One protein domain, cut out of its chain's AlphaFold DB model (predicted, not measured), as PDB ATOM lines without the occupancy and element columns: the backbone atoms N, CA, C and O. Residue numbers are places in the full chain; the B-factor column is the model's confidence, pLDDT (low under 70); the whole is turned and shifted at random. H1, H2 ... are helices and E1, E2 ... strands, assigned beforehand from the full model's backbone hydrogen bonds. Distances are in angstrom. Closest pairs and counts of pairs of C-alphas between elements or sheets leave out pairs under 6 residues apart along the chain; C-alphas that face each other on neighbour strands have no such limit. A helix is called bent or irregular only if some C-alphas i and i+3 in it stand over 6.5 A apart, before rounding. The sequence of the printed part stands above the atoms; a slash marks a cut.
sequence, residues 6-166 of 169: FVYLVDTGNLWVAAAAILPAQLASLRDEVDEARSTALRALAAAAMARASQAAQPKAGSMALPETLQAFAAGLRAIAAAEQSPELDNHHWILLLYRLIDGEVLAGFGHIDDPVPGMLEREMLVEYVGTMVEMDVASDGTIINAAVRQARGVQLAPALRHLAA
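AT A GLANCE: This is residues 6 to 166 of the 169 residues of an uncharacterized protein of Variovorax sp. RA8 (UniProt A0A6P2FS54). A twisted sheet of four strands is sandwiched between helices: the helical hairpin H2 and H3 covers one face, and H4 crosses the other. H5 packs along E3, H1 on the last part of H3, and H6 on H4. The helices on both faces make three layers, H2 and H3 on one face and H4 and H5 on the other. The printed part has 161 residues, with E1 E2 H1 H2 H3 E3 E4 H4 H5 H6 along it; the class is mixed, and the mixed sheet runs E2, E1, E3, E4. The whole is compact and rounded, with a radius of gyration of the C-alphas of 14.9 A and spans of 41 by 38 by 30 A.

IN THESE COORDINATES: E1, residues 6 to 11, begins at C-alpha 6, (-22.195, 11.110, 18.773). E2 is residues 16 to 22 and H1 residues 24 to 33. H2, residues 36 to 56, spans 29.9 A; it has a kink of 29 degrees near residue 43 and is irregular, with C-alphas 37 and 40 7.6 A apart. H3, residues 67 to 83, spans 24.4 A. E3, residues 93 to 101, spans 25.2 A, and E4, residues 106 to 113, 23.3 A. H4, residues 123 to 139, spans 23.9 A. H5 is residues 144 to 152. H6, residues 159 to 166, is irregular, with C-alphas 160 and 163 7.4 A apart, and ends at C-alpha 166, (-51.701, 15.228, 9.927).

HOW THE PARTS SIT: E1 and E2 form an antiparallel hairpin, with N 9 and O 18 2.8 A apart. E1 and E3 are parallel, with N 96 and O 8 2.8 A apart. E3 and E4 form an antiparallel hairpin, with N 97 and O 109 2.9 A apart. H2 and H3 touch at a shallow tilt of 24 degrees, opposite ways; their closest C-alphas, Ala 46 and Ala 75, are 4.7 A apart. Both run across the strands on the same face, at heights over the sheet of 8.1 A and 9.0 A. H4 is on the opposite face at 8.7 A. H1 touches residues 77 to 82 of H3, about perpendicular at 75 degrees; the closest C-alphas are those of Arg 31 and Ala 81, 4.8 A. H5 lies over E3 and runs along it, at 9 degrees on the local plane. H6 touches residues 131 to 135 of H4, the closest C-alphas being those of Glu 135 and Leu 164, 6.1 A. Every O i to N i+4 pair is within hydrogen-bond range in H1, H4 and H5; the counts are 15 of 17 in H2, 12 of 13 in H3 and 0 of 4 in H6, where 4 of 5 O i to N i+3 pairs are within range.

THE WHOLE: The two C-alphas farthest apart, those of Asp 32 and Ala 166, are 42.2 A apart. The printed part has no cut and no long link. The pLDDT is under 70 at residues 58 to 65, 85 to 91, 116 and 165 to 166.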
ATOM      1  N   PHE A   6     -21.110  12.040  18.479       89.81
ATOM      2  CA  PHE A   6     -22.195  11.110  18.773       89.81
ATOM      3  C   PHE A   6     -23.011  10.845  17.513       89.81
ATOM      4  O   PHE A   6     -23.424  11.774  16.827       89.81
ATOM      5  N   VAL A   7     -23.250   9.574  17.196       92.00
ATOM      6  CA  VAL A   7     -24.014   9.169  16.010       92.00
ATOM      7  C   VAL A   7     -25.235   8.373  16.428       92.00
ATOM      8  O   VAL A   7     -25.117   7.392  17.165       92.00
ATOM      9  N   TYR A   8     -26.390   8.759  15.898       94.62
ATOM     10  CA  TYR A   8     -27.685   8.136  16.126       94.62
ATOM     11  C   TYR A   8     -28.235   7.623  14.800       94.62
ATOM     12  O   TYR A   8     -28.338   8.361  13.825       94.62
ATOM     13  N   LEU A   9     -28.608   6.350  14.764       95.94
ATOM     14  CA  LEU A   9     -29.369   5.748  13.678       95.94
ATOM     15  C   LEU A   9     -30.797   5.563  14.173       95.94
ATOM     16  O   LEU A   9     -31.009   4.862  15.164       95.94
ATOM     17  N   VAL A  10     -31.761   6.183  13.500       96.44
ATOM     18  CA  VAL A  10     -33.156   6.202  13.939       96.44
ATOM     19  C   VAL A  10     -34.057   5.719  12.815       96.44
ATOM     20  O   VAL A  10     -34.034   6.271  11.723       96.44
ATOM     21  N   ASP A  11     -34.874   4.700  13.072       96.31
ATOM     22  CA  ASP A  11     -35.977   4.320  12.181       96.31
ATOM     23  C   ASP A  11     -37.233   5.100  12.581       96.31
ATOM     24  O   ASP A  11     -37.802   4.878  13.651       96.31
ATOM     25  N   THR A  12     -37.680   6.027  11.731       96.06
ATOM     26  CA  THR A  12     -38.814   6.912  12.044       96.06
ATOM     27  C   THR A  12     -40.146   6.158  12.083       96.06
ATOM     28  O   THR A  12     -41.110   6.634  12.686       96.06
ATOM     29  N   GLY A  13     -40.224   4.971  11.473       94.75
ATOM     30  CA  GLY A  13     -41.433   4.152  11.406       94.75
ATOM     31  C   GLY A  13     -41.740   3.405  12.703       94.75
ATOM     32  O   GLY A  13     -42.906   3.120  12.986       94.75
ATOM     33  N   ASN A  14     -40.722   3.109  13.516       93.06
ATOM     34  CA  ASN A  14     -40.882   2.349  14.762       93.06
ATOM     35  C   ASN A  14     -40.086   2.890  15.967       93.06
ATOM     36  O   ASN A  14     -40.199   2.327  17.055       93.06
ATOM     37  N   LEU A  15     -39.328   3.980  15.797       93.00
ATOM     38  CA  LEU A  15     -38.419   4.563  16.793       93.00
ATOM     39  C   LEU A  15     -37.393   3.567  17.345       93.00
ATOM     40  O   LEU A  15     -37.011   3.626  18.518       93.00
ATOM     41  N   TRP A  16     -36.935   2.645  16.502       93.31
ATOM     42  CA  TRP A  16     -35.699   1.924  16.760       93.31
ATOM     43  C   TRP A  16     -34.538   2.915  16.739       93.31
ATOM     44  O   TRP A  16     -34.421   3.715  15.812       93.31
ATOM     45  N   VAL A  17     -33.692   2.846  17.766       92.62
ATOM     46  CA  VAL A  17     -32.525   3.711  17.927       92.62
ATOM     47  C   VAL A  17     -31.301   2.842  18.165       92.62
ATOM     48  O   VAL A  17     -31.310   1.971  19.038       92.62
ATOM     49  N   ALA A  18     -30.235   3.128  17.430       92.06
ATOM     50  CA  ALA A  18     -28.886   2.712  17.774       92.06
ATOM     51  C   ALA A  18     -28.012   3.959  17.913       92.06
ATOM     52  O   ALA A  18     -28.044   4.824  17.042       92.06
ATOM     53  N   ALA A  19     -27.232   4.050  18.990       92.06
ATOM     54  CA  ALA A  19     -26.335   5.179  19.232       92.06
ATOM     55  C   ALA A  19     -24.900   4.709  19.511       92.06
ATOM     56  O   ALA A  19     -24.704   3.669  20.145       92.06
ATOM     57  N   ALA A  20     -23.909   5.460  19.035       90.75
ATOM     58  CA  ALA A  20     -22.495   5.203  19.295       90.75
ATOM     59  C   ALA A  20     -21.708   6.511  19.423       90.75
ATOM     60  O   ALA A  20     -21.948   7.462  18.680       90.75
ATOM     61  N   ALA A  21     -20.799   6.552  20.397       89.88
ATOM     62  CA  ALA A  21     -19.785   7.591  20.476       89.88
ATOM     63  C   ALA A  21     -18.623   7.157  19.583       89.88
ATOM     64  O   ALA A  21     -18.235   5.983  19.590       89.88
ATOM     65  N   ILE A  22     -18.098   8.088  18.802       86.88
ATOM     66  CA  ILE A  22     -16.954   7.876  17.929       86.88
ATOM     67  C   ILE A  22     -15.921   8.956  18.201       86.88
ATOM     68  O   ILE A  22     -16.255  10.094  18.523       86.88
ATOM     69  N   LEU A  23     -14.655   8.615  17.996       85.69
ATOM     70  CA  LEU A  23     -13.615   9.630  18.004       85.69
ATOM     71  C   LEU A  23     -13.740  10.461  16.717       85.69
ATOM     72  O   LEU A  23     -13.809   9.866  15.636       85.69
ATOM     73  N   PRO A  24     -13.668  11.802  16.778       79.94
ATOM     74  CA  PRO A  24     -13.633  12.667  15.598       79.94
ATOM     75  C   PRO A  24     -12.627  12.216  14.532       79.94
ATOM     76  O   PRO A  24     -12.922  12.219  13.338       79.94
ATOM     77  N   ALA A  25     -11.460  11.725  14.969       81.94
ATOM     78  CA  ALA A  25     -10.423  11.193  14.089       81.94
ATOM     79  C   ALA A  25     -10.892   9.997  13.236       81.94
ATOM     80  O   ALA A  25     -10.443   9.852  12.104       81.94
ATOM     81  N   GLN A  26     -11.804   9.155  13.736       83.56
ATOM     82  CA  GLN A  26     -12.340   8.022  12.972       83.56
ATOM     83  C   GLN A  26     -13.229   8.492  11.820       83.56
ATOM     84  O   GLN A  26     -13.155   7.936  10.726       83.56
ATOM     85  N   LEU A  27     -14.049   9.524  12.046       80.12
ATOM     86  CA  LEU A  27     -14.866  10.102  10.982       80.12
ATOM     87  C   LEU A  27     -13.992  10.842   9.964       80.12
ATOM     88  O   LEU A  27     -14.219  10.705   8.767       80.12
ATOM     89  N   ALA A  28     -12.954  11.547  10.426       81.56
ATOM     90  CA  ALA A  28     -11.973  12.185   9.552       81.56
ATOM     91  C   ALA A  28     -11.257  11.169   8.643       81.56
ATOM     92  O   ALA A  28     -11.210  11.371   7.437       81.56
ATOM     93  N   SER A  29     -10.793  10.034   9.178       85.19
ATOM     94  CA  SER A  29     -10.189   8.984   8.345       85.19
ATOM     95  C   SER A  29     -11.171   8.397   7.329       85.19
ATOM     96  O   SER A  29     -10.795   8.146   6.191       85.19
ATOM     97  N   LEU A  30     -12.443   8.218   7.702       87.19
ATOM     98  CA  LEU A  30     -13.463   7.753   6.757       87.19
ATOM     99  C   LEU A  30     -13.712   8.755   5.629       87.19
ATOM    100  O   LEU A  30     -13.996   8.322   4.518       87.19
ATOM    101  N   ARG A  31     -13.595  10.063   5.890       83.44
ATOM    102  CA  ARG A  31     -13.716  11.106   4.860       83.44
ATOM    103  C   ARG A  31     -12.636  10.980   3.796       83.44
ATOM    104  O   ARG A  31     -12.957  11.051   2.618       83.44
ATOM    105  N   ASP A  32     -11.398  10.716   4.201       83.56
ATOM    106  CA  ASP A  32     -10.287  10.522   3.263       83.56
ATOM    107  C   ASP A  32     -10.478   9.276   2.369       83.56
ATOM    108  O   ASP A  32      -9.889   9.175   1.292       83.56
ATOM    109  N   GLU A  33     -11.317   8.325   2.795       85.06
ATOM    110  CA  GLU A  33     -11.616   7.085   2.070       85.06
ATOM    111  C   GLU A  33     -12.864   7.161   1.172       85.06
ATOM    112  O   GLU A  33     -13.040   6.303   0.296       85.06
ATOM    113  N   VAL A  34     -13.762   8.131   1.386       84.69
ATOM    114  CA  VAL A  34     -15.039   8.224   0.662       84.69
ATOM    115  C   VAL A  34     -15.056   9.383  -0.327       84.69
ATOM    116  O   VAL A  34     -14.636  10.496  -0.044       84.69
ATOM    117  N   ASP A  35     -15.592   9.107  -1.513       81.56
ATOM    118  CA  ASP A  35     -15.801  10.103  -2.558       81.56
ATOM    119  C   ASP A  35     -17.196  10.727  -2.404       81.56
ATOM    120  O   ASP A  35     -18.200  10.005  -2.363       81.56
ATOM    121  N   GLU A  36     -17.267  12.059  -2.349       78.44
ATOM    122  CA  GLU A  36     -18.513  12.831  -2.303       78.44
ATOM    123  C   GLU A  36     -19.450  12.482  -3.467       78.44
ATOM    124  O   GLU A  36     -20.665  12.384  -3.281       78.44
ATOM    125  N   ALA A  37     -18.909  12.169  -4.652       81.69
ATOM    126  CA  ALA A  37     -19.707  11.740  -5.802       81.69
ATOM    127  C   ALA A  37     -20.527  10.465  -5.513       81.69
ATOM    128  O   ALA A  37     -21.486  10.147  -6.221       81.69
ATOM    129  N   ARG A  38     -20.177   9.726  -4.451       86.06
ATOM    130  CA  ARG A  38     -20.876   8.527  -3.984       86.06
ATOM    131  C   ARG A  38     -21.850   8.797  -2.838       86.06
ATOM    132  O   ARG A  38     -22.476   7.838  -2.389       86.06
ATOM    133  N   SER A  39     -22.025  10.041  -2.390       85.88
ATOM    134  CA  SER A  39     -22.876  10.406  -1.245       85.88
ATOM    135  C   SER A  39     -24.292   9.827  -1.358       85.88
ATOM    136  O   SER A  39     -24.743   9.111  -0.464       85.88
ATOM    137  N   THR A  40     -24.952   9.982  -2.512       89.69
ATOM    138  CA  THR A  40     -26.283   9.396  -2.767       89.69
ATOM    139  C   THR A  40     -26.287   7.868  -2.656       89.69
ATOM    140  O   THR A  40     -27.180   7.287  -2.038       89.69
ATOM    141  N   ALA A  41     -25.278   7.197  -3.216       92.75
ATOM    142  CA  ALA A  41     -25.180   5.739  -3.165       92.75
ATOM    143  C   ALA A  41     -24.898   5.234  -1.739       92.75
ATOM    144  O   ALA A  41     -25.471   4.236  -1.306       92.75
ATOM    145  N   LEU A  42     -24.043   5.933  -0.988       94.44
ATOM    146  CA  LEU A  42     -23.727   5.611   0.403       94.44
ATOM    147  C   LEU A  42     -24.930   5.851   1.321       94.44
ATOM    148  O   LEU A  42     -25.203   5.022   2.188       94.44
ATOM    149  N   ARG A  43     -25.706   6.909   1.073       93.88
ATOM    150  CA  ARG A  43     -26.983   7.170   1.746       93.88
ATOM    151  C   ARG A  43     -27.986   6.038   1.513       93.88
ATOM    152  O   ARG A  43     -28.585   5.552   2.470       93.88
ATOM    153  N   ALA A  44     -28.121   5.552   0.278       95.44
ATOM    154  CA  ALA A  44     -28.984   4.408  -0.031       95.44
ATOM    155  C   ALA A  44     -28.515   3.110   0.662       95.44
ATOM    156  O   ALA A  44     -29.325   2.357   1.207       95.44
ATOM    157  N   LEU A  45     -27.200   2.862   0.705       96.69
ATOM    158  CA  LEU A  45     -26.626   1.722   1.430       96.69
ATOM    159  C   LEU A  45     -26.879   1.810   2.941       96.69
ATOM    160  O   LEU A  45     -27.209   0.793   3.558       96.69
ATOM    161  N   ALA A  46     -26.759   3.005   3.526       97.00
ATOM    162  CA  ALA A  46     -27.079   3.253   4.927       97.00
ATOM    163  C   ALA A  46     -28.556   2.969   5.216       97.00
ATOM    164  O   ALA A  46     -28.845   2.185   6.120       97.00
ATOM    165  N   ALA A  47     -29.478   3.489   4.396       97.75
ATOM    166  CA  ALA A  47     -30.912   3.234   4.535       97.75
ATOM    167  C   ALA A  47     -31.230   1.728   4.530       97.75
ATOM    168  O   ALA A  47     -31.904   1.217   5.426       97.75
ATOM    169  N   ALA A  48     -30.673   0.983   3.570       97.81
ATOM    170  CA  ALA A  48     -30.877  -0.459   3.477       97.81
ATOM    171  C   ALA A  48     -30.293  -1.226   4.681       97.81
ATOM    172  O   ALA A  48     -30.899  -2.189   5.155       97.81
ATOM    173  N   ALA A  49     -29.118  -0.829   5.179       97.38
ATOM    174  CA  ALA A  49     -28.493  -1.458   6.343       97.38
ATOM    175  C   ALA A  49     -29.267  -1.174   7.639       97.38
ATOM    176  O   ALA A  49     -29.543  -2.105   8.397       97.38
ATOM    177  N   MET A  50     -29.688   0.075   7.849       97.19
ATOM    178  CA  MET A  50     -30.549   0.471   8.967       97.19
ATOM    179  C   MET A  50     -31.876  -0.288   8.937       97.19
ATOM    180  O   MET A  50     -32.320  -0.792   9.967       97.19
ATOM    181  N   ALA A  51     -32.480  -0.445   7.754       96.44
ATOM    182  CA  ALA A  51     -33.746  -1.152   7.612       96.44
ATOM    183  C   ALA A  51     -33.652  -2.614   8.066       96.44
ATOM    184  O   ALA A  51     -34.566  -3.085   8.748       96.44
ATOM    185  N   ARG A  52     -32.547  -3.299   7.734       95.00
ATOM    186  CA  ARG A  52     -32.255  -4.663   8.205       95.00
ATOM    187  C   ARG A  52     -31.995  -4.706   9.708       95.00
ATOM    188  O   ARG A  52     -32.545  -5.566  10.386       95.00
ATOM    189  N   ALA A  53     -31.202  -3.772  10.233       93.81
ATOM    190  CA  ALA A  53     -30.875  -3.713  11.659       93.81
ATOM    191  C   ALA A  53     -32.115  -3.486  12.532       93.81
ATOM    192  O   ALA A  53     -32.332  -4.209  13.502       93.81
ATOM    193  N   SER A  54     -32.968  -2.541  12.138       92.75
ATOM    194  CA  SER A  54     -34.228  -2.264  12.827       92.75
ATOM    195  C   SER A  54     -35.180  -3.467  12.810       92.75
ATOM    196  O   SER A  54     -35.815  -3.762  13.818       92.75
ATOM    197  N   GLN A  55     -35.240  -4.218  11.703       91.06
ATOM    198  CA  GLN A  55     -36.046  -5.443  11.612       91.06
ATOM    199  C   GLN A  55     -35.483  -6.604  12.447       91.06
ATOM    200  O   GLN A  55     -36.253  -7.399  12.985       91.06
ATOM    201  N   ALA A  56     -34.157  -6.719  12.548       87.25
ATOM    202  CA  ALA A  56     -33.490  -7.764  13.322       87.25
ATOM    203  C   ALA A  56     -33.573  -7.522  14.841       87.25
ATOM    204  O   ALA A  56     -33.525  -8.473  15.626       87.25
ATOM    205  N   ALA A  57     -33.708  -6.264  15.268       79.12
ATOM    206  CA  ALA A  57     -33.800  -5.900  16.673       79.12
ATOM    207  C   ALA A  57     -35.125  -6.390  17.287       79.12
ATOM    208  O   ALA A  57     -36.195  -5.822  17.069       79.12
ATOM    209  N   GLN A  58     -35.065  -7.451  18.095       62.41
ATOM    210  CA  GLN A  58     -36.233  -7.904  18.847       62.41
ATOM    211  C   GLN A  58     -36.553  -6.934  20.005       62.41
ATOM    212  O   GLN A  58     -35.633  -6.503  20.699       62.41
ATOM    213  N   PRO A  59     -37.837  -6.657  20.318       55.06
ATOM    214  CA  PRO A  59     -38.245  -5.694  21.357       55.06
ATOM    215  C   PRO A  59     -37.840  -6.040  22.802       55.06
ATOM    216  O   PRO A  59     -38.213  -5.326  23.731       55.06
ATOM    217  N   LYS A  60     -37.165  -7.172  23.033       48.44
ATOM    218  CA  LYS A  60     -36.976  -7.770  24.360       48.44
ATOM    219  C   LYS A  60     -35.563  -8.307  24.567       48.44
ATOM    220  O   LYS A  60     -35.389  -9.484  24.845       48.44
ATOM    221  N   ALA A  61     -34.559  -7.455  24.466       40.34
ATOM    222  CA  ALA A  61     -33.327  -7.613  25.232       40.34
ATOM    223  C   ALA A  61     -32.524  -6.330  25.086       40.34
ATOM    224  O   ALA A  61     -32.350  -5.843  23.971       40.34
ATOM    225  N   GLY A  62     -32.002  -5.810  26.198       49.94
ATOM    226  CA  GLY A  62     -30.810  -4.971  26.147       49.94
ATOM    227  C   GLY A  62     -29.710  -5.806  25.500       49.94
ATOM    228  O   GLY A  62     -29.073  -6.614  26.166       49.94
ATOM    229  N   SER A  63     -29.603  -5.725  24.178       51.94
ATOM    230  CA  SER A  63     -28.747  -6.598  23.392       51.94
ATOM    231  C   SER A  63     -27.499  -5.839  23.001       51.94
ATOM    232  O   SER A  63     -27.566  -4.725  22.482       51.94
ATOM    233  N   MET A  64     -26.368  -6.506  23.209       57.91
ATOM    234  CA  MET A  64     -25.097  -6.207  22.563       57.91
ATOM    235  C   MET A  64     -25.293  -5.959  21.062       57.91
ATOM    236  O   MET A  64     -26.234  -6.487  20.458       57.91
ATOM    237  N   ALA A  65     -24.384  -5.174  20.478       66.25
ATOM    238  CA  ALA A  65     -24.374  -4.830  19.064       66.25
ATOM    239  C   ALA A  65     -24.551  -6.083  18.189       66.25
ATOM    240  O   ALA A  65     -23.646  -6.909  18.071       66.25
ATOM    241  N   LEU A  66     -25.739  -6.226  17.594       82.56
ATOM    242  CA  LEU A  66     -25.995  -7.249  16.590       82.56
ATOM    243  C   LEU A  66     -25.112  -6.964  15.362       82.56
ATOM    244  O   LEU A  66     -24.829  -5.790  15.084       82.56
ATOM    245  N   PRO A  67     -24.686  -7.991  14.604       88.38
ATOM    246  CA  PRO A  67     -23.942  -7.794  13.362       88.38
ATOM    247  C   PRO A  67     -24.610  -6.787  12.417       88.38
ATOM    248  O   PRO A  67     -23.934  -5.965  11.804       88.38
ATOM    249  N   GLU A  68     -25.939  -6.795  12.348       91.81
ATOM    250  CA  GLU A  68     -26.736  -5.874  11.543       91.81
ATOM    251  C   GLU A  68     -26.610  -4.429  12.039       91.81
ATOM    252  O   GLU A  68     -26.460  -3.517  11.227       91.81
ATOM    253  N   THR A  69     -26.595  -4.207  13.356       91.12
ATOM    254  CA  THR A  69     -26.387  -2.875  13.946       91.12
ATOM    255  C   THR A  69     -24.987  -2.350  13.634       91.12
ATOM    256  O   THR A  69     -24.838  -1.186  13.265       91.12
ATOM    257  N   LEU A  70     -23.959  -3.202  13.708       91.31
ATOM    258  CA  LEU A  70     -22.589  -2.827  13.329       91.31
ATOM    259  C   LEU A  70     -22.488  -2.475  11.840       91.31
ATOM    260  O   LEU A  70     -21.850  -1.487  11.479       91.31
ATOM    261  N   GLN A  71     -23.144  -3.248  10.971       94.00
ATOM    262  CA  GLN A  71     -23.218  -2.941   9.541       94.00
ATOM    263  C   GLN A  71     -23.951  -1.623   9.277       94.00
ATOM    264  O   GLN A  71     -23.511  -0.847   8.429       94.00
ATOM    265  N   ALA A  72     -25.035  -1.350  10.009       95.44
ATOM    266  CA  ALA A  72     -25.769  -0.096   9.909       95.44
ATOM    267  C   ALA A  72     -24.899   1.099  10.319       95.44
ATOM    268  O   ALA A  72     -24.855   2.078   9.578       95.44
ATOM    269  N   PHE A  73     -24.126   0.998  11.407       94.00
ATOM    270  CA  PHE A  73     -23.153   2.035  11.773       94.00
ATOM    271  C   PHE A  73     -22.062   2.203  10.725       94.00
ATOM    272  O   PHE A  73     -21.778   3.321  10.312       94.00
ATOM    273  N   ALA A  74     -21.476   1.111  10.238       93.75
ATOM    274  CA  ALA A  74     -20.420   1.186   9.234       93.75
ATOM    275  C   ALA A  74     -20.903   1.826   7.919       93.75
ATOM    276  O   ALA A  74     -20.137   2.519   7.247       93.75
ATOM    277  N   ALA A  75     -22.155   1.585   7.527       95.50
ATOM    278  CA  ALA A  75     -22.766   2.232   6.370       95.50
ATOM    279  C   ALA A  75     -23.118   3.699   6.665       95.50
ATOM    280  O   ALA A  75     -22.801   4.573   5.863       95.50
ATOM    281  N   GLY A  76     -23.706   3.973   7.833       94.25
ATOM    282  CA  GLY A  76     -24.106   5.311   8.253       94.25
ATOM    283  C   GLY A  76     -22.932   6.275   8.397       94.25
ATOM    284  O   GLY A  76     -22.989   7.379   7.871       94.25
ATOM    285  N   LEU A  77     -21.827   5.836   9.002       92.44
ATOM    286  CA  LEU A  77     -20.610   6.643   9.144       92.44
ATOM    287  C   LEU A  77     -20.003   7.028   7.793       92.44
ATOM    288  O   LEU A  77     -19.589   8.167   7.615       92.44
ATOM    289  N   ARG A  78     -19.991   6.110   6.817       92.50
ATOM    290  CA  ARG A  78     -19.545   6.426   5.450       92.50
ATOM    291  C   ARG A  78     -20.484   7.404   4.757       92.50
ATOM    292  O   ARG A  78     -20.026   8.243   3.992       92.50
ATOM    293  N   ALA A  79     -21.784   7.286   5.011       92.19
ATOM    294  CA  ALA A  79     -22.774   8.193   4.456       92.19
ATOM    295  C   ALA A  79     -22.644   9.608   5.053       92.19
ATOM    296  O   ALA A  79     -22.678  10.565   4.289       92.19
ATOM    297  N   ILE A  80     -22.409   9.735   6.369       89.38
ATOM    298  CA  ILE A  80     -22.073  11.014   7.025       89.38
ATOM    299  C   ILE A  80     -20.783  11.582   6.430       89.38
ATOM    300  O   ILE A  80     -20.770  12.713   5.960       89.38
ATOM    301  N   ALA A  81     -19.712  10.784   6.397       88.38
ATOM    302  CA  ALA A  81     -18.409  11.218   5.898       88.38
ATOM    303  C   ALA A  81     -18.462  11.718   4.443       88.38
ATOM    304  O   ALA A  81     -17.757  12.657   4.093       88.38
ATOM    305  N   ALA A  82     -19.309  11.125   3.598       87.44
ATOM    306  CA  ALA A  82     -19.480  11.556   2.211       87.44
ATOM    307  C   ALA A  82     -20.422  12.759   2.042       87.44
ATOM    308  O   ALA A  82     -20.457  13.348   0.966       87.44
ATOM    309  N   ALA A  83     -21.233  13.082   3.052       80.44
ATOM    310  CA  ALA A  83     -22.170  14.201   3.011       80.44
ATOM    311  C   ALA A  83     -21.577  15.495   3.576       80.44
ATOM    312  O   ALA A  83     -22.045  16.568   3.212       80.44
ATOM    313  N   GLU A  84     -20.574  15.399   4.453       71.75
ATOM    314  CA  GLU A  84     -20.144  16.517   5.287       71.75
ATOM    315  C   GLU A  84     -18.660  16.835   5.177       71.75
ATOM    316  O   GLU A  84     -17.786  15.997   5.415       71.75
ATOM    317  N   GLN A  85     -18.379  18.094   4.841       60.81
ATOM    318  CA  GLN A  85     -17.020  18.602   4.675       60.81
ATOM    319  C   GLN A  85     -16.507  19.388   5.899       60.81
ATOM    320  O   GLN A  85     -15.337  19.784   5.912       60.81
ATOM    321  N   SER A  86     -17.316  19.589   6.948       55.56
ATOM    322  CA  SER A  86     -16.927  20.450   8.075       55.56
ATOM    323  C   SER A  86     -15.807  19.844   8.947       55.56
ATOM    324  O   SER A  86     -15.855  18.654   9.270       55.56
ATOM    325  N   PRO A  87     -14.755  20.611   9.303       50.25
ATOM    326  CA  PRO A  87     -13.601  20.128  10.067       50.25
ATOM    327  C   PRO A  87     -13.814  20.083  11.591       50.25
ATOM    328  O   PRO A  87     -12.952  19.559  12.295       50.25
ATOM    329  N   GLU A  88     -14.927  20.604  12.110       57.34
ATOM    330  CA  GLU A  88     -15.200  20.661  13.551       57.34
ATOM    331  C   GLU A  88     -16.224  19.582  13.930       57.34
ATOM    332  O   GLU A  88     -17.321  19.524  13.381       57.34
ATOM    333  N   LEU A  89     -15.832  18.663  14.816       62.12
ATOM    334  CA  LEU A  89     -16.617  17.479  15.206       62.12
ATOM    335  C   LEU A  89     -16.704  17.305  16.732       62.12
ATOM    336  O   LEU A  89     -17.201  16.288  17.215       62.12
ATOM    337  N   ASP A  90     -16.211  18.278  17.488       64.00
ATOM    338  CA  ASP A  90     -16.134  18.215  18.943       64.00
ATOM    339  C   ASP A  90     -17.540  18.351  19.560       64.00
ATOM    340  O   ASP A  90     -18.142  19.418  19.510       64.00
ATOM    341  N   ASN A  91     -18.056  17.276  20.177       64.56
ATOM    342  CA  ASN A  91     -19.403  17.174  20.772       64.56
ATOM    343  C   ASN A  91     -20.564  17.353  19.777       64.56
ATOM    344  O   ASN A  91     -21.652  17.773  20.164       64.56
ATOM    345  N   HIS A  92     -20.363  17.033  18.499       79.31
ATOM    346  CA  HIS A  92     -21.447  17.075  17.518       79.31
ATOM    347  C   HIS A  92     -22.306  15.812  17.552       79.31
ATOM    348  O   HIS A  92     -21.804  14.698  17.724       79.31
ATOM    349  N   HIS A  93     -23.605  15.994  17.314       88.50
ATOM    350  CA  HIS A  93     -24.574  14.909  17.229       88.50
ATOM    351  C   HIS A  93     -25.060  14.756  15.792       88.50
ATOM    352  O   HIS A  93     -25.751  15.621  15.261       88.50
ATOM    353  N   TRP A  94     -24.723  13.629  15.177       90.44
ATOM    354  CA  TRP A  94     -25.194  13.237  13.854       90.44
ATOM    355  C   TRP A  94     -26.373  12.291  13.975       90.44
ATOM    356  O   TRP A  94     -26.279  11.253  14.630       90.44
ATOM    357  N   ILE A  95     -27.469  12.603  13.297       93.88
ATOM    358  CA  ILE A  95     -28.683  11.796  13.297       93.88
ATOM    359  C   ILE A  95     -28.960  11.338  11.866       93.88
ATOM    360  O   ILE A  95     -29.208  12.141  10.973       93.88
ATOM    361  N   LEU A  96     -28.932  10.026  11.638       95.50
ATOM    362  CA  LEU A  96     -29.404   9.410  10.401       95.50
ATOM    363  C   LEU A  96     -30.832   8.934  10.605       95.50
ATOM    364  O   LEU A  96     -31.093   8.076  11.450       95.50
ATOM    365  N   LEU A  97     -31.734   9.451   9.780       97.25
ATOM    366  CA  LEU A  97     -33.158   9.146   9.823       97.25
ATOM    367  C   LEU A  97     -33.507   8.172   8.706       97.25
ATOM    368  O   LEU A  97     -33.463   8.529   7.536       97.25
ATOM    369  N   LEU A  98     -33.866   6.940   9.050       97.88
ATOM    370  CA  LEU A  98     -34.428   5.984   8.109       97.88
ATOM    371  C   LEU A  98     -35.923   6.264   7.939       97.88
ATOM    372  O   LEU A  98     -36.708   6.050   8.864       97.88
ATOM    373  N   TYR A  99     -36.295   6.645   6.723       97.25
ATOM    374  CA  TYR A  99     -37.668   6.767   6.262       97.25
ATOM    375  C   TYR A  99     -38.085   5.505   5.511       97.25
ATOM    376  O   TYR A  99     -37.365   5.025   4.634       97.25
ATOM    377  N   ARG A 100     -39.269   4.983   5.838       96.94
ATOM    378  CA  ARG A 100     -39.904   3.861   5.134       96.94
ATOM    379  C   ARG A 100     -41.109   4.375   4.367       96.94
ATOM    380  O   ARG A 100     -42.107   4.759   4.975       96.94
ATOM    381  N   LEU A 101     -41.010   4.405   3.049       96.12
ATOM    382  CA  LEU A 101     -42.086   4.851   2.177       96.12
ATOM    383  C   LEU A 101     -43.201   3.799   2.099       96.12
ATOM    384  O   LEU A 101     -42.996   2.616   2.386       96.12
ATOM    385  N   ILE A 102     -44.414   4.230   1.745       93.81
ATOM    386  CA  ILE A 102     -45.586   3.339   1.676       93.81
ATOM    387  C   ILE A 102     -45.477   2.313   0.539       93.81
ATOM    388  O   ILE A 102     -46.026   1.216   0.654       93.81
ATOM    389  N   ASP A 103     -44.737   2.627  -0.522       93.75
ATOM    390  CA  ASP A 103     -44.427   1.706  -1.622       93.75
ATOM    391  C   ASP A 103     -43.346   0.662  -1.274       93.75
ATOM    392  O   ASP A 103     -43.089  -0.250  -2.060       93.75
ATOM    393  N   GLY A 104     -42.763   0.746  -0.073       92.81
ATOM    394  CA  GLY A 104     -41.743  -0.169   0.431       92.81
ATOM    395  C   GLY A 104     -40.306   0.307   0.221       92.81
ATOM    396  O   GLY A 104     -39.389  -0.366   0.704       92.81
ATOM    397  N   GLU A 105     -40.086   1.445  -0.443       96.12
ATOM    398  CA  GLU A 105     -38.754   2.035  -0.550       96.12
ATOM    399  C   GLU A 105     -38.247   2.562   0.801       96.12
ATOM    400  O   GLU A 105     -39.009   2.884   1.720       96.12
ATOM    401  N   VAL A 106     -36.920   2.634   0.934       97.00
ATOM    402  CA  VAL A 106     -36.253   3.163   2.124       97.00
ATOM    403  C   VAL A 106     -35.244   4.234   1.758       97.00
ATOM    404  O   VAL A 106     -34.483   4.087   0.804       97.00
ATOM    405  N   LEU A 107     -35.211   5.298   2.555       95.50
ATOM    406  CA  LEU A 107     -34.327   6.444   2.360       95.50
ATOM    407  C   LEU A 107     -33.695   6.843   3.687       95.50
ATOM    408  O   LEU A 107     -34.281   6.622   4.743       95.50
ATOM    409  N   ALA A 108     -32.511   7.446   3.626       95.12
ATOM    410  CA  ALA A 108     -31.862   8.030   4.792       95.12
ATOM    411  C   ALA A 108     -31.823   9.559   4.662       95.12
ATOM    412  O   ALA A 108     -31.304  10.073   3.672       95.12
ATOM    413  N   GLY A 109     -32.369  10.270   5.644       93.25
ATOM    414  CA  GLY A 109     -32.132  11.697   5.868       93.25
ATOM    415  C   GLY A 109     -30.962  11.914   6.825       93.25
ATOM    416  O   GLY A 109     -30.578  10.998   7.561       93.25
ATOM    417  N   PHE A 110     -30.399  13.120   6.807       90.50
ATOM    418  CA  PHE A 110     -29.359  13.539   7.742       90.50
ATOM    419  C   PHE A 110     -29.847  14.728   8.548       90.50
ATOM    420  O   PHE A 110     -30.391  15.675   7.991       90.50
ATOM    421  N   GLY A 111     -29.588  14.675   9.844       88.25
ATOM    422  CA  GLY A 111     -29.704  15.794  10.748       88.25
ATOM    423  C   GLY A 111     -28.427  15.949  11.555       88.25
ATOM    424  O   GLY A 111     -27.700  14.983  11.809       88.25
ATOM    425  N   HIS A 112     -28.169  17.179  11.957       86.12
ATOM    426  CA  HIS A 112     -27.060  17.551  12.815       86.12
ATOM    427  C   HIS A 112     -27.570  18.546  13.856       86.12
ATOM    428  O   HIS A 112     -28.524  19.281  13.597       86.12
ATOM    429  N   ILE A 113     -27.001  18.483  15.058       85.94
ATOM    430  CA  ILE A 113     -27.290  19.424  16.141       85.94
ATOM    431  C   ILE A 113     -26.028  20.253  16.353       85.94
ATOM    432  O   ILE A 113     -24.997  19.712  16.759       85.94
ATOM    433  N   ASP A 114     -26.144  21.550  16.065       72.12
ATOM    434  CA  ASP A 114     -25.062  22.533  16.169       72.12
ATOM    435  C   ASP A 114     -24.681  22.848  17.624       72.12
ATOM    436  O   ASP A 114     -23.537  23.206  17.901       72.12
ATOM    437  N   ASP A 115     -25.618  22.701  18.566       75.19
ATOM    438  CA  ASP A 115     -25.362  22.984  19.977       75.19
ATOM    439  C   ASP A 115     -24.549  21.843  20.623       75.19
ATOM    440  O   ASP A 115     -25.031  20.705  20.692       75.19
ATOM    441  N   PRO A 116     -23.332  22.112  21.142       67.56
ATOM    442  CA  PRO A 116     -22.486  21.079  21.722       67.56
ATOM    443  C   PRO A 116     -23.050  20.633  23.075       67.56
ATOM    444  O   PRO A 116     -22.870  21.298  24.101       67.56
ATOM    445  N   VAL A 117     -23.715  19.479  23.088       79.00
ATOM    446  CA  VAL A 117     -24.218  18.829  24.301       79.00
ATOM    447  C   VAL A 117     -23.227  17.730  24.710       79.00
ATOM    448  O   VAL A 117     -22.975  16.801  23.948       79.00
ATOM    449  N   PRO A 118     -22.612  17.793  25.905       81.75
ATOM    450  CA  PRO A 118     -21.690  16.746  26.326       81.75
ATOM    451  C   PRO A 118     -22.402  15.409  26.558       81.75
ATOM    452  O   PRO A 118     -23.353  15.326  27.336       81.75
ATOM    453  N   GLY A 119     -21.857  14.340  25.978       87.44
ATOM    454  CA  GLY A 119     -22.356  12.980  26.179       87.44
ATOM    455  C   GLY A 119     -23.528  12.622  25.267       87.44
ATOM    456  O   GLY A 119     -23.934  13.383  24.404       87.44
ATOM    457  N   MET A 120     -24.074  11.420  25.440       90.12
ATOM    458  CA  MET A 120     -25.217  10.971  24.644       90.12
ATOM    459  C   MET A 120     -26.497  11.725  25.012       90.12
ATOM    460  O   MET A 120     -26.809  11.841  26.194       90.12
ATOM    461  N   LEU A 121     -27.280  12.124  24.005       91.06
ATOM    462  CA  LEU A 121     -28.637  12.634  24.197       91.06
ATOM    463  C   LEU A 121     -29.504  11.632  24.961       91.06
ATOM    464  O   LEU A 121     -29.517  10.431  24.666       91.06
ATOM    465  N   GLU A 122     -30.284  12.161  25.898       91.44
ATOM    466  CA  GLU A 122     -31.385  11.425  26.505       91.44
ATOM    467  C   GLU A 122     -32.434  11.080  25.445       91.44
ATOM    468  O   GLU A 122     -32.586  11.766  24.428       91.44
ATOM    469  N   ARG A 123     -33.164   9.984  25.667       88.50
ATOM    470  CA  ARG A 123     -34.087   9.437  24.669       88.50
ATOM    471  C   ARG A 123     -35.171  10.444  24.293       88.50
ATOM    472  O   ARG A 123     -35.516  10.550  23.122       88.50
ATOM    473  N   GLU A 124     -35.714  11.140  25.279       90.31
ATOM    474  CA  GLU A 124     -36.776  12.128  25.129       90.31
ATOM    475  C   GLU A 124     -36.302  13.280  24.236       90.31
ATOM    476  O   GLU A 124     -36.932  13.571  23.221       90.31
ATOM    477  N   MET A 125     -35.125  13.828  24.541       91.94
ATOM    478  CA  MET A 125     -34.496  14.895  23.764       91.94
ATOM    479  C   MET A 125     -34.171  14.448  22.331       91.94
ATOM    480  O   MET A 125     -34.436  15.172  21.375       91.94
ATOM    481  N   LEU A 126     -33.659  13.224  22.150       92.44
ATOM    482  CA  LEU A 126     -33.430  12.662  20.818       92.44
ATOM    483  C   LEU A 126     -34.733  12.578  20.008       92.44
ATOM    484  O   LEU A 126     -34.736  12.901  18.825       92.44
ATOM    485  N   VAL A 127     -35.839  12.146  20.621       92.56
ATOM    486  CA  VAL A 127     -37.139  12.046  19.936       92.56
ATOM    487  C   VAL A 127     -37.671  13.426  19.534       92.56
ATOM    488  O   VAL A 127     -38.248  13.542  18.453       92.56
ATOM    489  N   GLU A 128     -37.453  14.464  20.342       92.12
ATOM    490  CA  GLU A 128     -37.816  15.850  20.002       92.12
ATOM    491  C   GLU A 128     -37.021  16.378  18.799       92.12
ATOM    492  O   GLU A 128     -37.611  16.904  17.847       92.12
ATOM    493  N   TYR A 129     -35.700  16.165  18.783       93.31
ATOM    494  CA  TYR A 129     -34.864  16.521  17.632       93.31
ATOM    495  C   TYR A 129     -35.271  15.758  16.375       93.31
ATOM    496  O   TYR A 129     -35.443  16.360  15.318       93.31
ATOM    497  N   VAL A 130     -35.502  14.446  16.493       94.75
ATOM    498  CA  VAL A 130     -36.005  13.617  15.390       94.75
ATOM    499  C   VAL A 130     -37.338  14.159  14.875       94.75
ATOM    500  O   VAL A 130     -37.516  14.248  13.666       94.75
ATOM    501  N   GLY A 131     -38.264  14.546  15.756       94.06
ATOM    502  CA  GLY A 131     -39.544  15.133  15.360       94.06
ATOM    503  C   GLY A 131     -39.371  16.403  14.532       94.06
ATOM    504  O   GLY A 131     -39.927  16.496  13.440       94.06
ATOM    505  N   THR A 132     -38.531  17.323  15.006       91.94
ATOM    506  CA  THR A 132     -38.226  18.583  14.308       91.94
ATOM    507  C   THR A 132     -37.591  18.328  12.938       91.94
ATOM    508  O   THR A 132     -38.001  18.909  11.936       91.94
ATOM    509  N   MET A 133     -36.620  17.414  12.865       92.81
ATOM    510  CA  MET A 133     -35.946  17.068  11.611       92.81
ATOM    511  C   MET A 133     -36.896  16.401  10.613       92.81
ATOM    512  O   MET A 133     -36.882  16.748   9.436       92.81
ATOM    513  N   VAL A 134     -37.759  15.488  11.078       93.81
ATOM    514  CA  VAL A 134     -38.789  14.857  10.239       93.81
ATOM    515  C   VAL A 134     -39.767  15.897   9.711       93.81
ATOM    516  O   VAL A 134     -40.114  15.852   8.533       93.81
ATOM    517  N   GLU A 135     -40.200  16.839  10.550       91.75
ATOM    518  CA  GLU A 135     -41.069  17.937  10.127       91.75
ATOM    519  C   GLU A 135     -40.408  18.771   9.028       91.75
ATOM    520  O   GLU A 135     -41.014  18.989   7.981       91.75
ATOM    521  N   MET A 136     -39.146  19.167   9.212       89.81
ATOM    522  CA  MET A 136     -38.395  19.928   8.214       89.81
ATOM    523  C   MET A 136     -38.213  19.153   6.906       89.81
ATOM    524  O   MET A 136     -38.484  19.702   5.836       89.81
ATOM    525  N   ASP A 137     -37.793  17.888   6.980       91.75
ATOM    526  CA  ASP A 137     -37.572  17.021   5.820       91.75
ATOM    527  C   ASP A 137     -38.854  16.819   5.012       91.75
ATOM    528  O   ASP A 137     -38.818  16.787   3.783       91.75
ATOM    529  N   VAL A 138     -39.987  16.675   5.695       88.06
ATOM    530  CA  VAL A 138     -41.287  16.428   5.076       88.06
ATOM    531  C   VAL A 138     -41.941  17.708   4.569       88.06
ATOM    532  O   VAL A 138     -42.543  17.676   3.500       88.06
ATOM    533  N   ALA A 139     -41.882  18.809   5.318       84.19
ATOM    534  CA  ALA A 139     -42.621  20.030   5.002       84.19
ATOM    535  C   ALA A 139     -41.887  20.934   4.003       84.19
ATOM    536  O   ALA A 139     -42.526  21.707   3.289       84.19
ATOM    537  N   SER A 140     -40.556  20.849   3.940       82.81
ATOM    538  CA  SER A 140     -39.760  21.726   3.081       82.81
ATOM    539  C   SER A 140     -39.784  21.245   1.632       82.81
ATOM    540  O   SER A 140     -39.258  20.181   1.296       82.81
ATOM    541  N   ASP A 141     -40.365  22.058   0.748       77.50
ATOM    542  CA  ASP A 141     -40.303  21.821  -0.692       77.50
ATOM    543  C   ASP A 141     -38.837  21.782  -1.158       77.50
ATOM    544  O   ASP A 141     -38.053  22.694  -0.896       77.50
ATOM    545  N   GLY A 142     -38.465  20.717  -1.873       77.06
ATOM    546  CA  GLY A 142     -37.134  20.572  -2.470       77.06
ATOM    547  C   GLY A 142     -36.158  19.671  -1.712       77.06
ATOM    548  O   GLY A 142     -35.073  19.408  -2.232       77.06
ATOM    549  N   THR A 143     -36.520  19.131  -0.544       87.00
ATOM    550  CA  THR A 143     -35.721  18.053   0.060       87.00
ATOM    551  C   THR A 143     -35.919  16.749  -0.720       87.00
ATOM    552  O   THR A 143     -36.991  16.468  -1.268       87.00
ATOM    553  N   ILE A 144     -34.882  15.907  -0.751       89.06
ATOM    554  CA  ILE A 144     -34.974  14.567  -1.354       89.06
ATOM    555  C   ILE A 144     -36.033  13.702  -0.654       89.06
ATOM    556  O   ILE A 144     -36.670  12.872  -1.299       89.06
ATOM    557  N   ILE A 145     -36.241  13.921   0.650       92.38
ATOM    558  CA  ILE A 145     -37.233  13.199   1.444       92.38
ATOM    559  C   ILE A 145     -38.641  13.644   1.052       92.38
ATOM    560  O   ILE A 145     -39.432  12.794   0.664       92.38
ATOM    561  N   ASN A 146     -38.945  14.947   1.040       92.50
ATOM    562  CA  ASN A 146     -40.245  15.466   0.604       92.50
ATOM    563  C   ASN A 146     -40.615  14.968  -0.801       92.50
ATOM    564  O   ASN A 146     -41.718  14.455  -1.004       92.50
ATOM    565  N   ALA A 147     -39.684  15.067  -1.757       92.81
ATOM    566  CA  ALA A 147     -39.919  14.632  -3.131       92.81
ATOM    567  C   ALA A 147     -40.295  13.142  -3.203       92.81
ATOM    568  O   ALA A 147     -41.279  12.774  -3.852       92.81
ATOM    569  N   ALA A 148     -39.553  12.293  -2.491       92.81
ATOM    570  CA  ALA A 148     -39.812  10.862  -2.473       92.81
ATOM    571  C   ALA A 148     -41.096  10.501  -1.708       92.81
ATOM    572  O   ALA A 148     -41.871   9.667  -2.169       92.81
ATOM    573  N   VAL A 149     -41.380  11.171  -0.588       92.38
ATOM    574  CA  VAL A 149     -42.623  10.984   0.175       92.38
ATOM    575  C   VAL A 149     -43.844  11.342  -0.671       92.38
ATOM    576  O   VAL A 149     -44.818  10.589  -0.679       92.38
ATOM    577  N   ARG A 150     -43.792  12.440  -1.436       91.81
ATOM    578  CA  ARG A 150     -44.863  12.818  -2.373       91.81
ATOM    579  C   ARG A 150     -45.044  11.787  -3.484       91.81
ATOM    580  O   ARG A 150     -46.175  11.414  -3.791       91.81
ATOM    581  N   GLN A 151     -43.947  11.295  -4.060       93.12
ATOM    582  CA  GLN A 151     -43.987  10.262  -5.098       93.12
ATOM    583  C   GLN A 151     -44.607   8.953  -4.580       93.12
ATOM    584  O   GLN A 151     -45.495   8.398  -5.231       93.12
ATOM    585  N   ALA A 152     -44.198   8.511  -3.391       93.19
ATOM    586  CA  ALA A 152     -44.708   7.313  -2.728       93.19
ATOM    587  C   ALA A 152     -46.095   7.498  -2.084       93.19
ATOM    588  O   ALA A 152     -46.702   6.531  -1.619       93.19
ATOM    589  N   ARG A 153     -46.615   8.735  -2.065       91.25
ATOM    590  CA  ARG A 153     -47.889   9.131  -1.435       91.25
ATOM    591  C   ARG A 153     -47.939   8.854   0.067       91.25
ATOM    592  O   ARG A 153     -48.997   8.533   0.611       91.25
ATOM    593  N   GLY A 154     -46.798   8.980   0.734       91.44
ATOM    594  CA  GLY A 154     -46.704   8.904   2.183       91.44
ATOM    595  C   GLY A 154     -45.498   8.131   2.694       91.44
ATOM    596  O   GLY A 154     -44.737   7.500   1.958       91.44
ATOM    597  N   VAL A 155     -45.360   8.172   4.015       94.38
ATOM    598  CA  VAL A 155     -44.264   7.572   4.771       94.38
ATOM    599  C   VAL A 155     -44.795   6.960   6.060       94.38
ATOM    600  O   VAL A 155     -45.766   7.438   6.651       94.38
ATOM    601  N   GLN A 156     -44.176   5.873   6.501       94.50
ATOM    602  CA  GLN A 156     -44.496   5.229   7.764       94.50
ATOM    603  C   GLN A 156     -43.856   6.004   8.915       94.50
ATOM    604  O   GLN A 156     -42.639   6.180   8.959       94.50
ATOM    605  N   LEU A 157     -44.686   6.418   9.873       94.25
ATOM    606  CA  LEU A 157     -44.250   7.091  11.092       94.25
ATOM    607  C   LEU A 157     -44.752   6.353  12.334       94.25
ATOM    608  O   LEU A 157     -45.918   5.935  12.433       94.25
ATOM    609  N   ALA A 158     -43.858   6.236  13.310       93.69
ATOM    610  CA  ALA A 158     -44.173   5.729  14.632       93.69
ATOM    611  C   ALA A 158     -45.236   6.608  15.308       93.69
ATOM    612  O   ALA A 158     -45.299   7.807  15.031       93.69
ATOM    613  N   PRO A 159     -46.048   6.065  16.238       91.62
ATOM    614  CA  PRO A 159     -47.134   6.805  16.880       91.62
ATOM    615  C   PRO A 159     -46.750   8.189  17.418       91.62
ATOM    616  O   PRO A 159     -47.517   9.128  17.228       91.62
ATOM    617  N   ALA A 160     -45.560   8.332  18.012       88.62
ATOM    618  CA  ALA A 160     -45.097   9.609  18.557       88.62
ATOM    619  C   ALA A 160     -44.871  10.691  17.482       88.62
ATOM    620  O   ALA A 160     -45.001  11.870  17.778       88.62
ATOM    621  N   LEU A 161     -44.603  10.301  16.231       88.06
ATOM    622  CA  LEU A 161     -44.319  11.206  15.110       88.06
ATOM    623  C   LEU A 161     -45.527  11.424  14.183       88.06
ATOM    624  O   LEU A 161     -45.488  12.266  13.296       88.06
ATOM    625  N   ARG A 162     -46.629  10.679  14.360       83.50
ATOM    626  CA  ARG A 162     -47.776  10.714  13.427       83.50
ATOM    627  C   ARG A 162     -48.472  12.065  13.329       83.50
ATOM    628  O   ARG A 162     -49.116  12.325  12.319       83.50
ATOM    629  N   HIS A 163     -48.365  12.905  14.353       80.19
ATOM    630  CA  HIS A 163     -48.937  14.250  14.321       80.19
ATOM    631  C   HIS A 163     -48.340  15.100  13.182       80.19
ATOM    632  O   HIS A 163     -49.045  15.939  12.633       80.19
ATOM    633  N   LEU A 164     -47.111  14.797  12.748       77.56
ATOM    634  CA  LEU A 164     -46.434  15.452  11.625       77.56
ATOM    635  C   LEU A 164     -47.065  15.105  10.264       77.56
ATOM    636  O   LEU A 164     -47.074  15.919   9.350       77.56
ATOM    637  N   ALA A 165     -47.667  13.917  10.136       65.50
ATOM    638  CA  ALA A 165     -48.389  13.499   8.932       65.50
ATOM    639  C   ALA A 165     -49.795  14.122   8.812       65.50
ATOM    640  O   ALA A 165     -50.401  14.085   7.741       65.50
ATOM    641  N   ALA A 166     -50.344  14.674   9.901       55.09
ATOM    642  CA  ALA A 166     -51.701  15.228   9.927       55.09
ATOM    643  C   ALA A 166     -51.828  16.572   9.181       55.09
ATOM    644  O   ALA A 166     -52.946  17.008   8.912       55.09
TER     645      ALA A 166